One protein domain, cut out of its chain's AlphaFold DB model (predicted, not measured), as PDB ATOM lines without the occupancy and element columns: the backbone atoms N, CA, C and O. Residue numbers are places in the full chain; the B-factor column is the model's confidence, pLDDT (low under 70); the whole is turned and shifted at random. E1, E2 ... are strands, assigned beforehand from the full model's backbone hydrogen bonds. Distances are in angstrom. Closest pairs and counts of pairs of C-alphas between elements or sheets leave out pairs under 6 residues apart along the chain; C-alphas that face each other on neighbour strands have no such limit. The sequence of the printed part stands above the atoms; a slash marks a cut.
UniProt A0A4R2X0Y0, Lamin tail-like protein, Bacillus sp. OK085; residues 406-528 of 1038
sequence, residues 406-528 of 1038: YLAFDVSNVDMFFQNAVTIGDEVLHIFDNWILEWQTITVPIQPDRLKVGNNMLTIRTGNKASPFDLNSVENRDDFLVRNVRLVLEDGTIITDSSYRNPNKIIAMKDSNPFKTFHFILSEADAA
ATOM      1  N   TYR A 406      31.930 -23.618   0.448       96.81
ATOM      2  CA  TYR A 406      32.203 -23.597   1.881       96.81
ATOM      3  C   TYR A 406      33.704 -23.703   2.137       96.81
ATOM      4  O   TYR A 406      34.338 -24.698   1.785       96.81
ATOM      5  N   LEU A 407      34.298 -22.675   2.749       98.19
ATOM      6  CA  LEU A 407      35.671 -22.764   3.245       98.19
ATOM      7  C   LEU A 407      35.654 -23.566   4.546       98.19
ATOM      8  O   LEU A 407      35.137 -23.095   5.558       98.19
ATOM      9  N   ALA A 408      36.246 -24.753   4.512       98.12
ATOM     10  CA  ALA A 408      36.405 -25.636   5.653       98.12
ATOM     11  C   ALA A 408      37.870 -25.679   6.106       98.12
ATOM     12  O   ALA A 408      38.789 -25.742   5.288       98.12
ATOM     13  N   PHE A 409      38.100 -25.640   7.414       98.00
ATOM     14  CA  PHE A 409      39.429 -25.751   8.012       98.00
ATOM     15  C   PHE A 409      39.314 -26.245   9.448       98.00
ATOM     16  O   PHE A 409      38.351 -25.918  10.136       98.00
ATOM     17  N   ASP A 410      40.290 -27.026   9.905       96.56
ATOM     18  CA  ASP A 410      40.285 -27.540  11.275       96.56
ATOM     19  C   ASP A 410      41.137 -26.614  12.152       96.56
ATOM     20  O   ASP A 410      42.258 -26.264  11.761       96.56
ATOM     21  N   VAL A 411      40.633 -26.236  13.329       95.62
ATOM     22  CA  VAL A 411      41.326 -25.376  14.302       95.62
ATOM     23  C   VAL A 411      41.436 -26.022  15.676       95.62
ATOM     24  O   VAL A 411      40.630 -26.878  16.025       95.62
ATOM     25  N   SER A 412      42.434 -25.593  16.447       87.75
ATOM     26  CA  SER A 412      42.676 -25.983  17.839       87.75
ATOM     27  C   SER A 412      43.324 -24.810  18.575       87.75
ATOM     28  O   SER A 412      44.064 -24.044  17.955       87.75
ATOM     29  N   ASN A 413      43.099 -24.696  19.881       82.81
ATOM     30  CA  ASN A 413      43.618 -23.640  20.759       82.81
ATOM     31  C   ASN A 413      43.096 -22.224  20.428       82.81
ATOM     32  O   ASN A 413      43.865 -21.273  20.496       82.81
ATOM     33  N   VAL A 414      41.817 -22.080  20.061       87.25
ATOM     34  CA  VAL A 414      41.173 -20.764  19.856       87.25
ATOM     35  C   VAL A 414      40.658 -20.221  21.190       87.25
ATOM     36  O   VAL A 414      39.884 -20.903  21.868       87.25
ATOM     37  N   ASP A 415      41.054 -18.998  21.547       81.94
ATOM     38  CA  ASP A 415      40.570 -18.279  22.731       81.94
ATOM     39  C   ASP A 415      39.310 -17.450  22.395       81.94
ATOM     40  O   ASP A 415      39.214 -16.781  21.362       81.94
ATOM     41  N   MET A 416      38.313 -17.485  23.286       80.69
ATOM     42  CA  MET A 416      37.001 -16.871  23.056       80.69
ATOM     43  C   MET A 416      36.954 -15.342  23.172       80.69
ATOM     44  O   MET A 416      35.915 -14.733  22.913       80.69
ATOM     45  N   PHE A 417      38.043 -14.703  23.595       79.19
ATOM     46  CA  PHE A 417      38.111 -13.256  23.778       79.19
ATOM     47  C   PHE A 417      38.708 -12.503  22.578       79.19
ATOM     48  O   PHE A 417      38.874 -11.285  22.662       79.19
ATOM     49  N   PHE A 418      39.035 -13.192  21.480       88.12
ATOM     50  CA  PHE A 418      39.765 -12.633  20.339       88.12
ATOM     51  C   PHE A 418      38.965 -12.726  19.033       88.12
ATOM     52  O   PHE A 418      38.377 -13.754  18.703       88.12
ATOM     53  N   GLN A 419      38.964 -11.647  18.242       92.00
ATOM     54  CA  GLN A 419      38.201 -11.573  16.989       92.00
ATOM     55  C   GLN A 419      38.955 -12.207  15.811       92.00
ATOM     56  O   GLN A 419      39.346 -11.526  14.857       92.00
ATOM     57  N   ASN A 420      39.183 -13.519  15.875       96.25
ATOM     58  CA  ASN A 420      39.766 -14.279  14.769       96.25
ATOM     59  C   ASN A 420      38.792 -14.331  13.590       96.25
ATOM     60  O   ASN A 420      37.579 -14.356  13.786       96.25
ATOM     61  N   ALA A 421      39.303 -14.316  12.357       97.50
ATOM     62  CA  ALA A 421      38.461 -14.057  11.191       97.50
ATOM     63  C   ALA A 421      38.834 -14.851   9.939       97.50
ATOM     64  O   ALA A 421      40.008 -15.026   9.615       97.50
ATOM     65  N   VAL A 422      37.817 -15.218   9.162       98.31
ATOM     66  CA  VAL A 422      37.950 -15.503   7.729       98.31
ATOM     67  C   VAL A 422      37.606 -14.234   6.959       98.31
ATOM     68  O   VAL A 422      36.593 -13.588   7.226       98.31
ATOM     69  N   THR A 423      38.450 -13.867   5.996       98.00
ATOM     70  CA  THR A 423      38.354 -12.602   5.257       98.00
ATOM     71  C   THR A 423      38.616 -12.773   3.761       98.00
ATOM     72  O   THR A 423      39.400 -13.638   3.355       98.00
ATOM     73  N   ILE A 424      38.000 -11.915   2.944       96.44
ATOM     74  CA  ILE A 424      38.308 -11.746   1.518       96.44
ATOM     75  C   ILE A 424      38.737 -10.293   1.280       96.44
ATOM     76  O   ILE A 424      37.952  -9.357   1.397       96.44
ATOM     77  N   GLY A 425      40.034 -10.089   1.030       93.12
ATOM     78  CA  GLY A 425      40.639  -8.756   1.092       93.12
ATOM     79  C   GLY A 425      40.485  -8.134   2.487       93.12
ATOM     80  O   GLY A 425      41.016  -8.673   3.468       93.12
ATOM     81  N   ASP A 426      39.740  -7.029   2.539       92.31
ATOM     82  CA  ASP A 426      39.431  -6.246   3.743       92.31
ATOM     83  C   ASP A 426      38.026  -6.543   4.315       92.31
ATOM     84  O   ASP A 426      37.630  -5.968   5.327       92.31
ATOM     85  N   GLU A 427      37.256  -7.446   3.696       94.88
ATOM     86  CA  GLU A 427      35.920  -7.832   4.165       94.88
ATOM     87  C   GLU A 427      35.980  -9.057   5.091       94.88
ATOM     88  O   GLU A 427      36.677 -10.034   4.802       94.88
ATOM     89  N   VAL A 428      35.219  -9.029   6.191       96.50
ATOM     90  CA  VAL A 428      35.024 -10.175   7.093       96.50
ATOM     91  C   VAL A 428      33.895 -11.061   6.575       96.50
ATOM     92  O   VAL A 428      32.773 -10.597   6.404       96.50
ATOM     93  N   LEU A 429      34.187 -12.346   6.375       96.44
ATOM     94  CA  LEU A 429      33.195 -13.367   6.023       96.44
ATOM     95  C   LEU A 429      32.648 -14.089   7.260       96.44
ATOM     96  O   LEU A 429      31.487 -14.480   7.287       96.44
ATOM     97  N   HIS A 430      33.489 -14.275   8.279       97.06
ATOM     98  CA  HIS A 430      33.130 -14.930   9.535       97.06
ATOM     99  C   HIS A 430      34.109 -14.514  10.636       97.06
ATOM    100  O   HIS A 430      35.316 -14.483  10.385       97.06
ATOM    101  N   ILE A 431      33.598 -14.229  11.837       95.44
ATOM    102  CA  ILE A 431      34.387 -14.177  13.074       95.44
ATOM    103  C   ILE A 431      34.225 -15.519  13.787       95.44
ATOM    104  O   ILE A 431      33.104 -16.014  13.886       95.44
ATOM    105  N   PHE A 432      35.326 -16.089  14.277       93.88
ATOM    106  CA  PHE A 432      35.326 -17.293  15.106       93.88
ATOM    107  C   PHE A 432      36.069 -17.035  16.419       93.88
ATOM    108  O   PHE A 432      37.287 -17.107  16.523       93.88
ATOM    109  N   ASP A 433      35.288 -16.713  17.434       87.88
ATOM    110  CA  ASP A 433      35.702 -16.256  18.758       87.88
ATOM    111  C   ASP A 433      35.165 -17.216  19.838       87.88
ATOM    112  O   ASP A 433      34.758 -16.796  20.916       87.88
ATOM    113  N   ASN A 434      35.047 -18.512  19.537       84.06
ATOM    114  CA  ASN A 434      34.592 -19.534  20.484       84.06
ATOM    115  C   ASN A 434      35.788 -20.297  21.061       84.06
ATOM    116  O   ASN A 434      36.782 -20.504  20.372       84.06
ATOM    117  N   TRP A 435      35.650 -20.761  22.304       78.38
ATOM    118  CA  TRP A 435      36.674 -21.545  22.992       78.38
ATOM    119  C   TRP A 435      36.790 -22.932  22.348       78.38
ATOM    120  O   TRP A 435      35.904 -23.772  22.515       78.38
ATOM    121  N   ILE A 436      37.860 -23.166  21.585       83.31
ATOM    122  CA  ILE A 436      38.089 -24.426  20.860       83.31
ATOM    123  C   ILE A 436      39.442 -24.987  21.288       83.31
ATOM    124  O   ILE A 436      40.484 -24.563  20.797       83.31
ATOM    125  N   LEU A 437      39.426 -25.943  22.217       71.56
ATOM    126  CA  LEU A 437      40.635 -26.572  22.760       71.56
ATOM    127  C   LEU A 437      41.162 -27.726  21.905       71.56
ATOM    128  O   LEU A 437      42.371 -27.906  21.814       71.56
ATOM    129  N   GLU A 438      40.263 -28.499  21.297       78.38
ATOM    130  CA  GLU A 438      40.595 -29.653  20.457       78.38
ATOM    131  C   GLU A 438      40.236 -29.397  18.991       78.38
ATOM    132  O   GLU A 438      39.534 -28.443  18.669       78.38
ATOM    133  N   TRP A 439      40.702 -30.268  18.094       86.50
ATOM    134  CA  TRP A 439      40.519 -30.111  16.651       86.50
ATOM    135  C   TRP A 439      39.045 -30.129  16.217       86.50
ATOM    136  O   TRP A 439      38.442 -31.193  16.074       86.50
ATOM    137  N   GLN A 440      38.502 -28.950  15.914       92.88
ATOM    138  CA  GLN A 440      37.153 -28.747  15.379       92.88
ATOM    139  C   GLN A 440      37.215 -28.155  13.966       92.88
ATOM    140  O   GLN A 440      37.976 -27.221  13.716       92.88
ATOM    141  N   THR A 441      36.389 -28.649  13.036       96.56
ATOM    142  CA  THR A 441      36.232 -28.008  11.721       96.56
ATOM    143  C   THR A 441      35.313 -26.789  11.826       96.56
ATOM    144  O   THR A 441      34.173 -26.890  12.284       96.56
ATOM    145  N   ILE A 442      35.801 -25.640  11.360       96.94
ATOM    146  CA  ILE A 442      34.999 -24.450  11.069       96.94
ATOM    147  C   ILE A 442      34.632 -24.477   9.584       96.94
ATOM    148  O   ILE A 442      35.483 -24.736   8.732       96.94
ATOM    149  N   THR A 443      33.368 -24.172   9.289       96.50
ATOM    150  CA  THR A 443      32.795 -24.150   7.939       96.50
ATOM    151  C   THR A 443      32.202 -22.769   7.665       96.50
ATOM    152  O   THR A 443      31.250 -22.367   8.331       96.50
ATOM    153  N   VAL A 444      32.744 -22.037   6.689       97.38
ATOM    154  CA  VAL A 444      32.316 -20.668   6.349       97.38
ATOM    155  C   VAL A 444      31.683 -20.625   4.955       97.38
ATOM    156  O   VAL A 444      32.381 -20.939   3.988       97.38
ATOM    157  N   PRO A 445      30.407 -20.215   4.811       96.31
ATOM    158  CA  PRO A 445      29.762 -20.078   3.509       96.31
ATOM    159  C   PRO A 445      30.349 -18.906   2.710       96.31
ATOM    160  O   PRO A 445      30.463 -17.778   3.188       96.31
ATOM    161  N   ILE A 446      30.682 -19.177   1.453       96.69
ATOM    162  CA  ILE A 446      31.253 -18.261   0.470       96.69
ATOM    163  C   ILE A 446      30.238 -18.123  -0.668       96.69
ATOM    164  O   ILE A 446      30.063 -19.027  -1.489       96.69
ATOM    165  N   GLN A 447      29.547 -16.985  -0.701       93.50
ATOM    166  CA  GLN A 447      28.492 -16.730  -1.682       93.50
ATOM    167  C   GLN A 447      29.029 -16.700  -3.134       93.50
ATOM    168  O   GLN A 447      30.147 -16.220  -3.355       93.50
ATOM    169  N   PRO A 448      28.266 -17.179  -4.143       91.75
ATOM    170  CA  PRO A 448      28.773 -17.374  -5.512       91.75
ATOM    171  C   PRO A 448      29.180 -16.110  -6.290       91.75
ATOM    172  O   PRO A 448      29.662 -16.199  -7.415       91.75
ATOM    173  N   ASP A 449      28.919 -14.909  -5.777       89.50
ATOM    174  CA  ASP A 449      29.402 -13.620  -6.306       89.50
ATOM    175  C   ASP A 449      30.840 -13.294  -5.865       89.50
ATOM    176  O   ASP A 449      31.559 -12.572  -6.554       89.50
ATOM    177  N   ARG A 450      31.278 -13.874  -4.742       93.19
ATOM    178  CA  ARG A 450      32.618 -13.710  -4.154       93.19
ATOM    179  C   ARG A 450      33.676 -14.577  -4.839       93.19
ATOM    180  O   ARG A 450      34.869 -14.408  -4.586       93.19
ATOM    181  N   LEU A 451      33.239 -15.513  -5.683       94.69
ATOM    182  CA  LEU A 451      34.062 -16.511  -6.358       94.69
ATOM    183  C   LEU A 451      33.969 -16.386  -7.882       94.69
ATOM    184  O   LEU A 451      32.938 -16.028  -8.448       94.69
ATOM    185  N   LYS A 452      35.081 -16.689  -8.549       92.38
ATOM    186  CA  LYS A 452      35.265 -16.578 -10.001       92.38
ATOM    187  C   LYS A 452      36.131 -17.721 -10.522       92.38
ATOM    188  O   LYS A 452      36.960 -18.256  -9.788       92.38
ATOM    189  N   VAL A 453      36.010 -18.022 -11.814       93.12
ATOM    190  CA  VAL A 453      36.967 -18.885 -12.524       93.12
ATOM    191  C   VAL A 453      38.390 -18.323 -12.366       93.12
ATOM    192  O   VAL A 453      38.613 -17.110 -12.434       93.12
ATOM    193  N   GLY A 454      39.361 -19.207 -12.147       95.50
ATOM    194  CA  GLY A 454      40.745 -18.868 -11.830       95.50
ATOM    195  C   GLY A 454      41.002 -18.753 -10.324       95.50
ATOM    196  O   GLY A 454      40.423 -19.475  -9.517       95.50
ATOM    197  N   ASN A 455      41.939 -17.880  -9.946       96.44
ATOM    198  CA  ASN A 455      42.439 -17.765  -8.573       96.44
ATOM    199  C   ASN A 455      41.525 -16.931  -7.657       96.44
ATOM    200  O   ASN A 455      41.304 -15.739  -7.902       96.44
ATOM    201  N   ASN A 456      41.109 -17.547  -6.551       97.12
ATOM    202  CA  ASN A 456      40.347 -16.958  -5.454       97.12
ATOM    203  C   ASN A 456      41.204 -16.979  -4.183       97.12
ATOM    204  O   ASN A 456      41.867 -17.977  -3.902       97.12
ATOM    205  N   MET A 457      41.212 -15.879  -3.428       97.69
ATOM    206  CA  MET A 457      42.090 -15.698  -2.269       97.69
ATOM    207  C   MET A 457      41.266 -15.468  -1.008       97.69
ATOM    208  O   MET A 457      40.625 -14.429  -0.867       97.69
ATOM    209  N   LEU A 458      41.319 -16.428  -0.086       98.19
ATOM    210  CA  LEU A 458      40.658 -16.366   1.219       98.19
ATOM    211  C   LEU A 458      41.727 -16.366   2.312       98.19
ATOM    212  O   LEU A 458      42.749 -17.041   2.185       98.19
ATOM    213  N   THR A 459      41.536 -15.566   3.360       98.31
ATOM    214  CA  THR A 459      42.562 -15.316   4.382       98.31
ATOM    215  C   THR A 459      42.020 -15.562   5.781       98.31
ATOM    216  O   THR A 459      41.089 -14.879   6.207       98.31
ATOM    217  N   ILE A 460      42.644 -16.498   6.498       98.38
ATOM    218  CA  ILE A 460      42.419 -16.737   7.928       98.38
ATOM    219  C   ILE A 460      43.309 -15.765   8.712       98.38
ATOM    220  O   ILE A 460      44.473 -15.563   8.356       98.38
ATOM    221  N   ARG A 461      42.777 -15.135   9.758       97.31
ATOM    222  CA  ARG A 461      43.455 -14.129  10.587       97.31
ATOM    223  C   ARG A 461      43.300 -14.478  12.058       97.31
ATOM    224  O   ARG A 461      42.202 -14.842  12.471       97.31
ATOM    225  N   THR A 462      44.365 -14.293  12.831       95.38
ATOM    226  CA  THR A 462      44.232 -14.109  14.281       95.38
ATOM    227  C   THR A 462      43.904 -12.648  14.568       95.38
ATOM    228  O   THR A 462      44.402 -11.775  13.856       95.38
ATOM    229  N   GLY A 463      43.038 -12.366  15.539       92.12
ATOM    230  CA  GLY A 463      42.643 -11.010  15.930       92.12
ATOM    231  C   GLY A 463      43.106 -10.635  17.329       92.12
ATOM    232  O   GLY A 463      43.562 -11.487  18.077       92.12
ATOM    233  N   ASN A 464      42.982  -9.353  17.687       89.75
ATOM    234  CA  ASN A 464      42.975  -8.929  19.094       89.75
ATOM    235  C   ASN A 464      41.516  -8.877  19.612       89.75
ATOM    236  O   ASN A 464      40.587  -9.219  18.872       89.75
ATOM    237  N   LYS A 465      41.279  -8.419  20.852       84.88
ATOM    238  CA  LYS A 465      39.911  -8.265  21.408       84.88
ATOM    239  C   LYS A 465      38.980  -7.354  20.575       84.88
ATOM    240  O   LYS A 465      37.764  -7.441  20.700       84.88
ATOM    241  N   ALA A 466      39.537  -6.478  19.735       83.75
ATOM    242  CA  ALA A 466      38.815  -5.404  19.053       83.75
ATOM    243  C   ALA A 466      38.732  -5.534  17.520       83.75
ATOM    244  O   ALA A 466      37.874  -4.889  16.916       83.75
ATOM    245  N   SER A 467      39.639  -6.276  16.870       88.19
ATOM    246  CA  SER A 467      39.664  -6.436  15.410       88.19
ATOM    247  C   SER A 467      40.623  -7.539  14.919       88.19
ATOM    248  O   SER A 467      41.747  -7.651  15.425       88.19
ATOM    249  N   PRO A 468      40.292  -8.250  13.822       92.19
ATOM    250  CA  PRO A 468      41.270  -9.035  13.065       92.19
ATOM    251  C   PRO A 468      42.326  -8.177  12.337       92.19
ATOM    252  O   PRO A 468      43.431  -8.657  12.075       92.19
ATOM    253  N   PHE A 469      42.034  -6.912  12.006       92.88
ATOM    254  CA  PHE A 469      42.830  -6.117  11.053       92.88
ATOM    255  C   PHE A 469      43.879  -5.173  11.664       92.88
ATOM    256  O   PHE A 469      44.740  -4.700  10.926       92.88
ATOM    257  N   ASP A 470      43.855  -4.890  12.972       86.81
ATOM    258  CA  ASP A 470      44.759  -3.900  13.593       86.81
ATOM    259  C   ASP A 470      46.206  -4.415  13.760       86.81
ATOM    260  O   ASP A 470      46.659  -4.750  14.857       86.81
ATOM    261  N   LEU A 471      46.935  -4.567  12.653       85.44
ATOM    262  CA  LEU A 471      48.291  -5.139  12.626       85.44
ATOM    263  C   LEU A 471      49.355  -4.263  13.315       85.44
ATOM    264  O   LEU A 471      50.507  -4.677  13.403       85.44
ATOM    265  N   ASN A 472      48.990  -3.064  13.779       83.88
ATOM    266  CA  ASN A 472      49.880  -2.141  14.488       83.88
ATOM    267  C   ASN A 472      49.560  -2.045  15.993       83.88
ATOM    268  O   ASN A 472      50.150  -1.213  16.687       83.88
ATOM    269  N   SER A 473      48.620  -2.857  16.490       79.19
ATOM    270  CA  SER A 473      48.245  -2.873  17.901       79.19
ATOM    271  C   SER A 473      49.409  -3.254  18.814       79.19
ATOM    272  O   SER A 473      50.303  -4.007  18.438       79.19
ATOM    273  N   VAL A 474      49.346  -2.768  20.054       81.12
ATOM    274  CA  VAL A 474      50.174  -3.258  21.173       81.12
ATOM    275  C   VAL A 474      49.409  -4.229  22.081       81.12
ATOM    276  O   VAL A 474      49.958  -4.691  23.078       81.12
ATOM    277  N   GLU A 475      48.139  -4.501  21.767       82.88
ATOM    278  CA  GLU A 475      47.341  -5.549  22.406       82.88
ATOM    279  C   GLU A 475      47.640  -6.903  21.740       82.88
ATOM    280  O   GLU A 475      47.785  -6.970  20.519       82.88
ATOM    281  N   ASN A 476      47.700  -7.963  22.554       83.94
ATOM    282  CA  ASN A 476      47.971  -9.348  22.141       83.94
ATOM    283  C   ASN A 476      46.957  -9.851  21.098       83.94
ATOM    284  O   ASN A 476      45.807  -9.390  21.078       83.94
ATOM    285  N   ARG A 477      47.346 -10.847  20.299       90.44
ATOM    286  CA  ARG A 477      46.441 -11.604  19.421       90.44
ATOM    287  C   ARG A 477      46.225 -13.034  19.929       90.44
ATOM    288  O   ARG A 477      46.797 -13.411  20.945       90.44
ATOM    289  N   ASP A 478      45.370 -13.805  19.270       91.19
ATOM    290  CA  ASP A 478      45.184 -15.227  19.587       91.19
ATOM    291  C   ASP A 478      46.297 -16.106  18.981       91.19
ATOM    292  O   ASP A 478      46.763 -15.846  17.865       91.19
ATOM    293  N   ASP A 479      46.668 -17.173  19.687       88.94
ATOM    294  CA  ASP A 479      47.814 -18.053  19.411       88.94
ATOM    295  C   ASP A 479      47.340 -19.491  19.070       88.94
ATOM    296  O   ASP A 479      47.735 -20.486  19.687       88.94
ATOM    297  N   PHE A 480      46.464 -19.604  18.063       90.12
ATOM    298  CA  PHE A 480      45.796 -20.855  17.671       90.12
ATOM    299  C   PHE A 480      46.472 -21.624  16.519       90.12
ATOM    300  O   PHE A 480      47.330 -21.129  15.782       90.12
ATOM    301  N   LEU A 481      46.054 -22.876  16.326       89.94
ATOM    302  CA  LEU A 481      46.534 -23.778  15.280       89.94
ATOM    303  C   LEU A 481      45.471 -23.993  14.193       89.94
ATOM    304  O   LEU A 481      44.287 -24.109  14.490       89.94
ATOM    305  N   VAL A 482      45.904 -24.102  12.934       95.69
ATOM    306  CA  VAL A 482      45.062 -24.362  11.749       95.69
ATOM    307  C   VAL A 482      45.622 -25.539  10.948       95.69
ATOM    308  O   VAL A 482      46.837 -25.645  10.784       95.69
ATOM    309  N   ARG A 483      44.764 -26.389  10.376       94.81
ATOM    310  CA  ARG A 483      45.137 -27.398   9.363       94.81
ATOM    311  C   ARG A 483      43.987 -27.662   8.374       94.81
ATOM    312  O   ARG A 483      42.930 -27.045   8.473       94.81
ATOM    313  N   ASN A 484      44.188 -28.585   7.424       96.06
ATOM    314  CA  ASN A 484      43.122 -29.140   6.565       96.06
ATOM    315  C   ASN A 484      42.268 -28.096   5.800       96.06
ATOM    316  O   ASN A 484      41.056 -28.253   5.635       96.06
ATOM    317  N   VAL A 485      42.898 -27.002   5.353       97.75
ATOM    318  CA  VAL A 485      42.214 -25.852   4.735       97.75
ATOM    319  C   VAL A 485      41.807 -26.164   3.290       97.75
ATOM    320  O   VAL A 485      42.661 -26.400   2.430       97.75
ATOM    321  N   ARG A 486      40.499 -26.151   3.021       97.75
ATOM    322  CA  ARG A 486      39.873 -26.626   1.777       97.75
ATOM    323  C   ARG A 486      38.618 -25.816   1.437       97.75
ATOM    324  O   ARG A 486      37.903 -25.389   2.336       97.75
ATOM    325  N   LEU A 487      38.341 -25.608   0.154       97.62
ATOM    326  CA  LEU A 487      37.073 -25.062  -0.336       97.62
ATOM    327  C   LEU A 487      36.239 -26.231  -0.871       97.62
ATOM    328  O   LEU A 487      36.725 -26.973  -1.720       97.62
ATOM    329  N   VAL A 488      35.023 -26.410  -0.365       96.56
ATOM    330  CA  VAL A 488      34.115 -27.505  -0.738       96.56
ATOM    331  C   VAL A 488      32.904 -26.923  -1.456       96.56
ATOM    332  O   VAL A 488      32.310 -25.958  -0.978       96.56
ATOM    333  N   LEU A 489      32.552 -27.468  -2.615       93.62
ATOM    334  CA  LEU A 489      31.322 -27.129  -3.333       93.62
ATOM    335  C   LEU A 489      30.193 -28.083  -2.890       93.62
ATOM    336  O   LEU A 489      30.463 -29.195  -2.439       93.62
ATOM    337  N   GLU A 490      28.923 -27.681  -3.011       88.06
ATOM    338  CA  GLU A 490      27.776 -28.501  -2.557       88.06
ATOM    339  C   GLU A 490      27.667 -29.876  -3.251       88.06
ATOM    340  O   GLU A 490      27.033 -30.795  -2.731       88.06
ATOM    341  N   ASP A 491      28.253 -30.060  -4.436       87.06
ATOM    342  CA  ASP A 491      28.352 -31.360  -5.124       87.06
ATOM    343  C   ASP A 491      29.368 -32.325  -4.475       87.06
ATOM    344  O   ASP A 491      29.444 -33.486  -4.868       87.06
ATOM    345  N   GLY A 492      30.115 -31.868  -3.464       90.25
ATOM    346  CA  GLY A 492      31.185 -32.609  -2.799       90.25
ATOM    347  C   GLY A 492      32.577 -32.370  -3.398       90.25
ATOM    348  O   GLY A 492      33.548 -32.958  -2.920       90.25
ATOM    349  N   THR A 493      32.720 -31.512  -4.416       92.88
ATOM    350  CA  THR A 493      34.016 -31.199  -5.037       92.88
ATOM    351  C   THR A 493      34.916 -30.427  -4.065       92.88
ATOM    352  O   THR A 493      34.588 -29.321  -3.631       92.88
ATOM    353  N   ILE A 494      36.083 -30.998  -3.734       95.25
ATOM    354  CA  ILE A 494      37.057 -30.420  -2.789       95.25
ATOM    355  C   ILE A 494      38.239 -29.788  -3.536       95.25
ATOM    356  O   ILE A 494      39.028 -30.468  -4.194       95.25
ATOM    357  N   ILE A 495      38.424 -28.481  -3.351       96.50
ATOM    358  CA  ILE A 495      39.499 -27.674  -3.935       96.50
ATOM    359  C   ILE A 495      40.490 -27.279  -2.829       96.50
ATOM    360  O   ILE A 495      40.110 -26.760  -1.781       96.50
ATOM    361  N   THR A 496      41.786 -27.510  -3.055       96.56
ATOM    362  CA  THR A 496      42.855 -27.262  -2.067       96.56
ATOM    363  C   THR A 496      43.966 -26.376  -2.623       96.56
ATOM    364  O   THR A 496      44.339 -26.480  -3.793       96.56
ATOM    365  N   ASP A 497      44.547 -25.536  -1.759       96.44
ATOM    366  CA  ASP A 497      45.774 -24.797  -2.072       96.44
ATOM    367  C   ASP A 497      46.925 -25.792  -2.311       96.44
ATOM    368  O   ASP A 497      47.187 -26.688  -1.500       96.44
ATOM    369  N   SER A 498      47.638 -25.635  -3.429       92.31
ATOM    370  CA  SER A 498      48.733 -26.528  -3.836       92.31
ATOM    371  C   SER A 498      49.870 -26.614  -2.808       92.31
ATOM    372  O   SER A 498      50.543 -27.642  -2.728       92.31
ATOM    373  N   SER A 499      50.040 -25.585  -1.976       90.81
ATOM    374  CA  SER A 499      51.031 -25.494  -0.899       90.81
ATOM    375  C   SER A 499      50.581 -26.170   0.407       90.81
ATOM    376  O   SER A 499      51.399 -26.338   1.321       90.81
ATOM    377  N   TYR A 500      49.301 -26.546   0.523       91.44
ATOM    378  CA  TYR A 500      48.667 -27.035   1.760       91.44
ATOM    379  C   TYR A 500      47.850 -28.329   1.586       91.44
ATOM    380  O   TYR A 500      47.112 -28.714   2.484       91.44
ATOM    381  N   ARG A 501      48.070 -29.070   0.490       88.81
ATOM    382  CA  ARG A 501      47.419 -30.362   0.168       88.81
ATOM    383  C   ARG A 501      47.515 -31.479   1.221       88.81
ATOM    384  O   ARG A 501      46.790 -32.459   1.105       88.81
ATOM    385  N   ASN A 502      48.425 -31.393   2.193       86.56
ATOM    386  CA  ASN A 502      48.494 -32.360   3.291       86.56
ATOM    387  C   ASN A 502      47.558 -31.893   4.424       86.56
ATOM    388  O   ASN A 502      47.889 -30.890   5.064       86.56
ATOM    389  N   PRO A 503      46.449 -32.599   4.720       88.56
ATOM    390  CA  PRO A 503      45.486 -32.163   5.731       88.56
ATOM    391  C   PRO A 503      46.088 -32.103   7.141       88.56
ATOM    392  O   PRO A 503      45.689 -31.259   7.937       88.56
ATOM    393  N   ASN A 504      47.114 -32.913   7.423       84.06
ATOM    394  CA  ASN A 504      47.804 -32.964   8.716       84.06
ATOM    395  C   ASN A 504      48.868 -31.859   8.889       84.06
ATOM    396  O   ASN A 504      49.548 -31.809   9.913       84.06
ATOM    397  N   LYS A 505      49.052 -30.971   7.900       84.62
ATOM    398  CA  LYS A 505      50.033 -29.879   7.959       84.62
ATOM    399  C   LYS A 505      49.515 -28.730   8.831       84.62
ATOM    400  O   LYS A 505      48.760 -27.882   8.360       84.62
ATOM    401  N   ILE A 506      49.971 -28.699  10.080       84.19
ATOM    402  CA  ILE A 506      49.657 -27.645  11.053       84.19
ATOM    403  C   ILE A 506      50.304 -26.307  10.648       84.19
ATOM    404  O   ILE A 506      51.438 -26.253  10.162       84.19
ATOM    405  N   ILE A 507      49.570 -25.220  10.871       89.56
ATOM    406  CA  ILE A 507      49.958 -23.822  10.683       89.56
ATOM    407  C   ILE A 507      49.673 -23.103  12.006       89.56
ATOM    408  O   ILE A 507      48.527 -23.072  12.444       89.56
ATOM    409  N   ALA A 508      50.693 -22.524  12.640       86.00
ATOM    410  CA  ALA A 508      50.505 -21.706  13.839       86.00
ATOM    411  C   ALA A 508      50.139 -20.262  13.454       86.00
ATOM    412  O   ALA A 508      50.894 -19.599  12.736       86.00
ATOM    413  N   MET A 509      48.996 -19.789  13.935       93.19
ATOM    414  CA  MET A 509      48.523 -18.408  13.847       93.19
ATOM    415  C   MET A 509      48.894 -17.704  15.154       93.19
ATOM    416  O   MET A 509      48.750 -18.304  16.210       93.19
ATOM    417  N   LYS A 510      49.457 -16.494  15.076       88.00
ATOM    418  CA  LYS A 510      49.943 -15.723  16.240       88.00
ATOM    419  C   LYS A 510      50.347 -14.306  15.854       88.00
ATOM    420  O   LYS A 510      50.476 -14.032  14.663       88.00
ATOM    421  N   ASP A 511      50.684 -13.439  16.807       86.06
ATOM    422  CA  ASP A 511      51.202 -12.076  16.553       86.06
ATOM    423  C   ASP A 511      52.314 -11.994  15.481       86.06
ATOM    424  O   ASP A 511      52.340 -11.078  14.661       86.06
ATOM    425  N   SER A 512      53.218 -12.980  15.436       87.19
ATOM    426  CA  SER A 512      54.320 -13.051  14.453       87.19
ATOM    427  C   SER A 512      53.958 -13.724  13.115       87.19
ATOM    428  O   SER A 512      54.766 -13.718  12.187       87.19
ATOM    429  N   ASN A 513      52.750 -14.275  12.994       89.44
ATOM    430  CA  ASN A 513      52.145 -14.781  11.758       89.44
ATOM    431  C   ASN A 513      50.635 -14.432  11.760       89.44
ATOM    432  O   ASN A 513      49.793 -15.328  11.882       89.44
ATOM    433  N   PRO A 514      50.270 -13.133  11.699       93.56
ATOM    434  CA  PRO A 514      48.941 -12.671  12.109       93.56
ATOM    435  C   PRO A 514      47.826 -13.001  11.107       93.56
ATOM    436  O   PRO A 514      46.640 -12.903  11.426       93.56
ATOM    437  N   PHE A 515      48.178 -13.395   9.882       96.25
ATOM    438  CA  PHE A 515      47.228 -13.851   8.874       96.25
ATOM    439  C   PHE A 515      47.873 -14.820   7.884       96.25
ATOM    440  O   PHE A 515      49.072 -14.755   7.609       96.25
ATOM    441  N   LYS A 516      47.052 -15.692   7.296       97.31
ATOM    442  CA  LYS A 516      47.457 -16.645   6.272       97.31
ATOM    443  C   LYS A 516      46.434 -16.697   5.142       97.31
ATOM    444  O   LYS A 516      45.276 -17.048   5.352       97.31
ATOM    445  N   THR A 517      46.886 -16.348   3.942       97.62
ATOM    446  CA  THR A 517      46.100 -16.421   2.704       97.62
ATOM    447  C   THR A 517      46.297 -17.765   2.011       97.62
ATOM    448  O   THR A 517      47.413 -18.291   1.984       97.62
ATOM    449  N   PHE A 518      45.207 -18.281   1.442       98.12
ATOM    450  CA  PHE A 518      45.112 -19.538   0.705       98.12
ATOM    451  C   PHE A 518      44.525 -19.288  -0.687       98.12
ATOM    452  O   PHE A 518      43.680 -18.406  -0.867       98.12
ATOM    453  N   HIS A 519      44.987 -20.067  -1.661       97.81
ATOM    454  CA  HIS A 519      44.697 -19.910  -3.082       97.81
ATOM    455  C   HIS A 519      43.854 -21.072  -3.617       97.81
ATOM    456  O   HIS A 519      44.346 -22.190  -3.772       97.81
ATOM    457  N   PHE A 520      42.595 -20.790  -3.957       97.56
ATOM    458  CA  PHE A 520      41.660 -21.763  -4.522       97.56
ATOM    459  C   PHE A 520      41.457 -21.486  -6.011       97.56
ATOM    460  O   PHE A 520      40.990 -20.411  -6.398       97.56
ATOM    461  N   ILE A 521      41.845 -22.449  -6.848       96.62
ATOM    462  CA  ILE A 521      41.741 -22.341  -8.304       96.62
ATOM    463  C   ILE A 521      40.455 -23.026  -8.762       96.62
ATOM    464  O   ILE A 521      40.393 -24.252  -8.761       96.62
ATOM    465  N   LEU A 522      39.454 -22.236  -9.154       95.25
ATOM    466  CA  LEU A 522      38.255 -22.736  -9.829       95.25
ATOM    467  C   LEU A 522      38.543 -22.892 -11.327       95.25
ATOM    468  O   LEU A 522      39.086 -21.987 -11.966       95.25
ATOM    469  N   SER A 523      38.179 -24.036 -11.886       92.19
ATOM    470  CA  SER A 523      38.182 -24.315 -13.320       92.19
ATOM    471  C   SER A 523      36.921 -23.766 -14.003       92.19
ATOM    472  O   SER A 523      36.032 -23.200 -13.366       92.19
ATOM    473  N   GLU A 524      36.825 -23.934 -15.322       88.19
ATOM    474  CA  GLU A 524      35.585 -23.648 -16.057       88.19
ATOM    475  C   GLU A 524      34.511 -24.737 -15.893       88.19
ATOM    476  O   GLU A 524      33.358 -24.474 -16.225       88.19
ATOM    477  N   ALA A 525      34.863 -25.928 -15.392       87.00
ATOM    478  CA  ALA A 525      33.908 -27.009 -15.137       87.00
ATOM    479  C   ALA A 525      33.151 -26.796 -13.816       87.00
ATOM    480  O   ALA A 525      31.943 -26.998 -13.763       87.00
ATOM    481  N   ASP A 526      33.842 -26.287 -12.790       90.50
ATOM    482  CA  ASP A 526      33.245 -25.931 -11.491       90.50
ATOM    483  C   ASP A 526      32.228 -24.772 -11.617       90.50
ATOM    484  O   ASP A 526      31.373 -24.562 -10.758       90.50
ATOM    485  N   ALA A 527      32.328 -23.992 -12.698       90.62
ATOM    486  CA  ALA A 527      31.522 -22.808 -12.975       90.62
ATOM    487  C   ALA A 527      30.383 -23.096 -13.976       90.62
ATOM    488  O   ALA A 527      30.290 -22.467 -15.035       90.62
ATOM    489  N   ALA A 528      29.529 -24.066 -13.632       89.06
ATOM    490  CA  ALA A 528      28.470 -24.605 -14.493       89.06
ATOM    491  C   ALA A 528      27.373 -23.600 -14.913       89.06
ATOM    492  O   ALA A 528      26.689 -23.827 -15.913       89.06
TER     493      ALA A 528
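What this domain is: This is residues 406 to 528 of the 1038 residues of the protein "Lamin tail-like protein" of Bacillus sp. OK085 (UniProt A0A4R2X0Y0). Two strongly twisted sheets of four strands each lie face to face as a sandwich, E4, E1, E6 and E7 in one layer and E3, E2, E5 and E8 in the other, with their strands crossed at 30 degrees. Two long links, residues 462 to 480 and 497 to 514, hold no named element; within the second, residues 507 to 508 pair with residues 481 to 482 of E6. The printed part has 123 residues with eight named strands, E1 to E8 in chain order, and no named helix; the class is all strand, though under half of the residues, 51, are in named elements. Both sheets are antiparallel, in the orders E4 - E1 - E6 - E7 and E3 - E2 - E5 - E8. The whole is compact, with a radius of gyration of the C-alphas of 14.3 A, and elongated, spanning 46 by 28 by 22 A.

Where its parts are: In the first sheet, E6, residues 481 to 489, is the longest strand at 24.3 A. E1, residues 406 to 412, begins with C-alpha 406 at (32.203, -23.597, 1.881) and measures 19.2 A, as does E4, residues 440 to 446. E7 is residues 494 to 496, 6.6 A. In the second sheet, E5, residues 454 to 461, measures 23.1 A, and E8, residues 515 to 522, measures 22.6 A and ends with C-alpha 522 at (38.255, -22.736, -9.829). E2 is residues 421 to 424, 9.9 A, and E3 is residues 427 to 431, 11.0 A.

How they stand to each other: E1 and E6 are antiparallel at 164 degrees, with N 408 and O 486 2.8 A apart, within hydrogen-bond range. On the other side of E1 is the edge strand E4, antiparallel at 154 degrees, with N 442 and O 409 at 2.8 A. E6 and E7 form a hairpin at 133 degrees, with N 495 and O 487 at 2.8 A. In the other sheet E5 and E8 are antiparallel at 157 degrees, with N 516 and O 460 at 2.8 A. E2 and E5 stand at 153 degrees, with N 423 and O 459 at 2.8 A. E2 and E3 form a hairpin at 155 degrees, with N 429 and O 422 at 2.8 A. Between the sheets, the closest C-alphas of E7 and E8 are those of Thr 496 and Phe 520, 6.1 A apart. Those of E3 and E4 are His 430 and Val 444, 6.6 A apart. E1 and E5 are only just apart, their closest C-alphas 8.4 A from each other.

The domain as a whole: The two C-alphas farthest apart, those of Val 474 and Ala 528, are 46.9 A apart. The printed part has no cut. The links E5 to E6, 19 residues, and E7 to E8, 18 residues, are long. The mean pLDDT of the printed part is 91.6, and no printed residue is under 70.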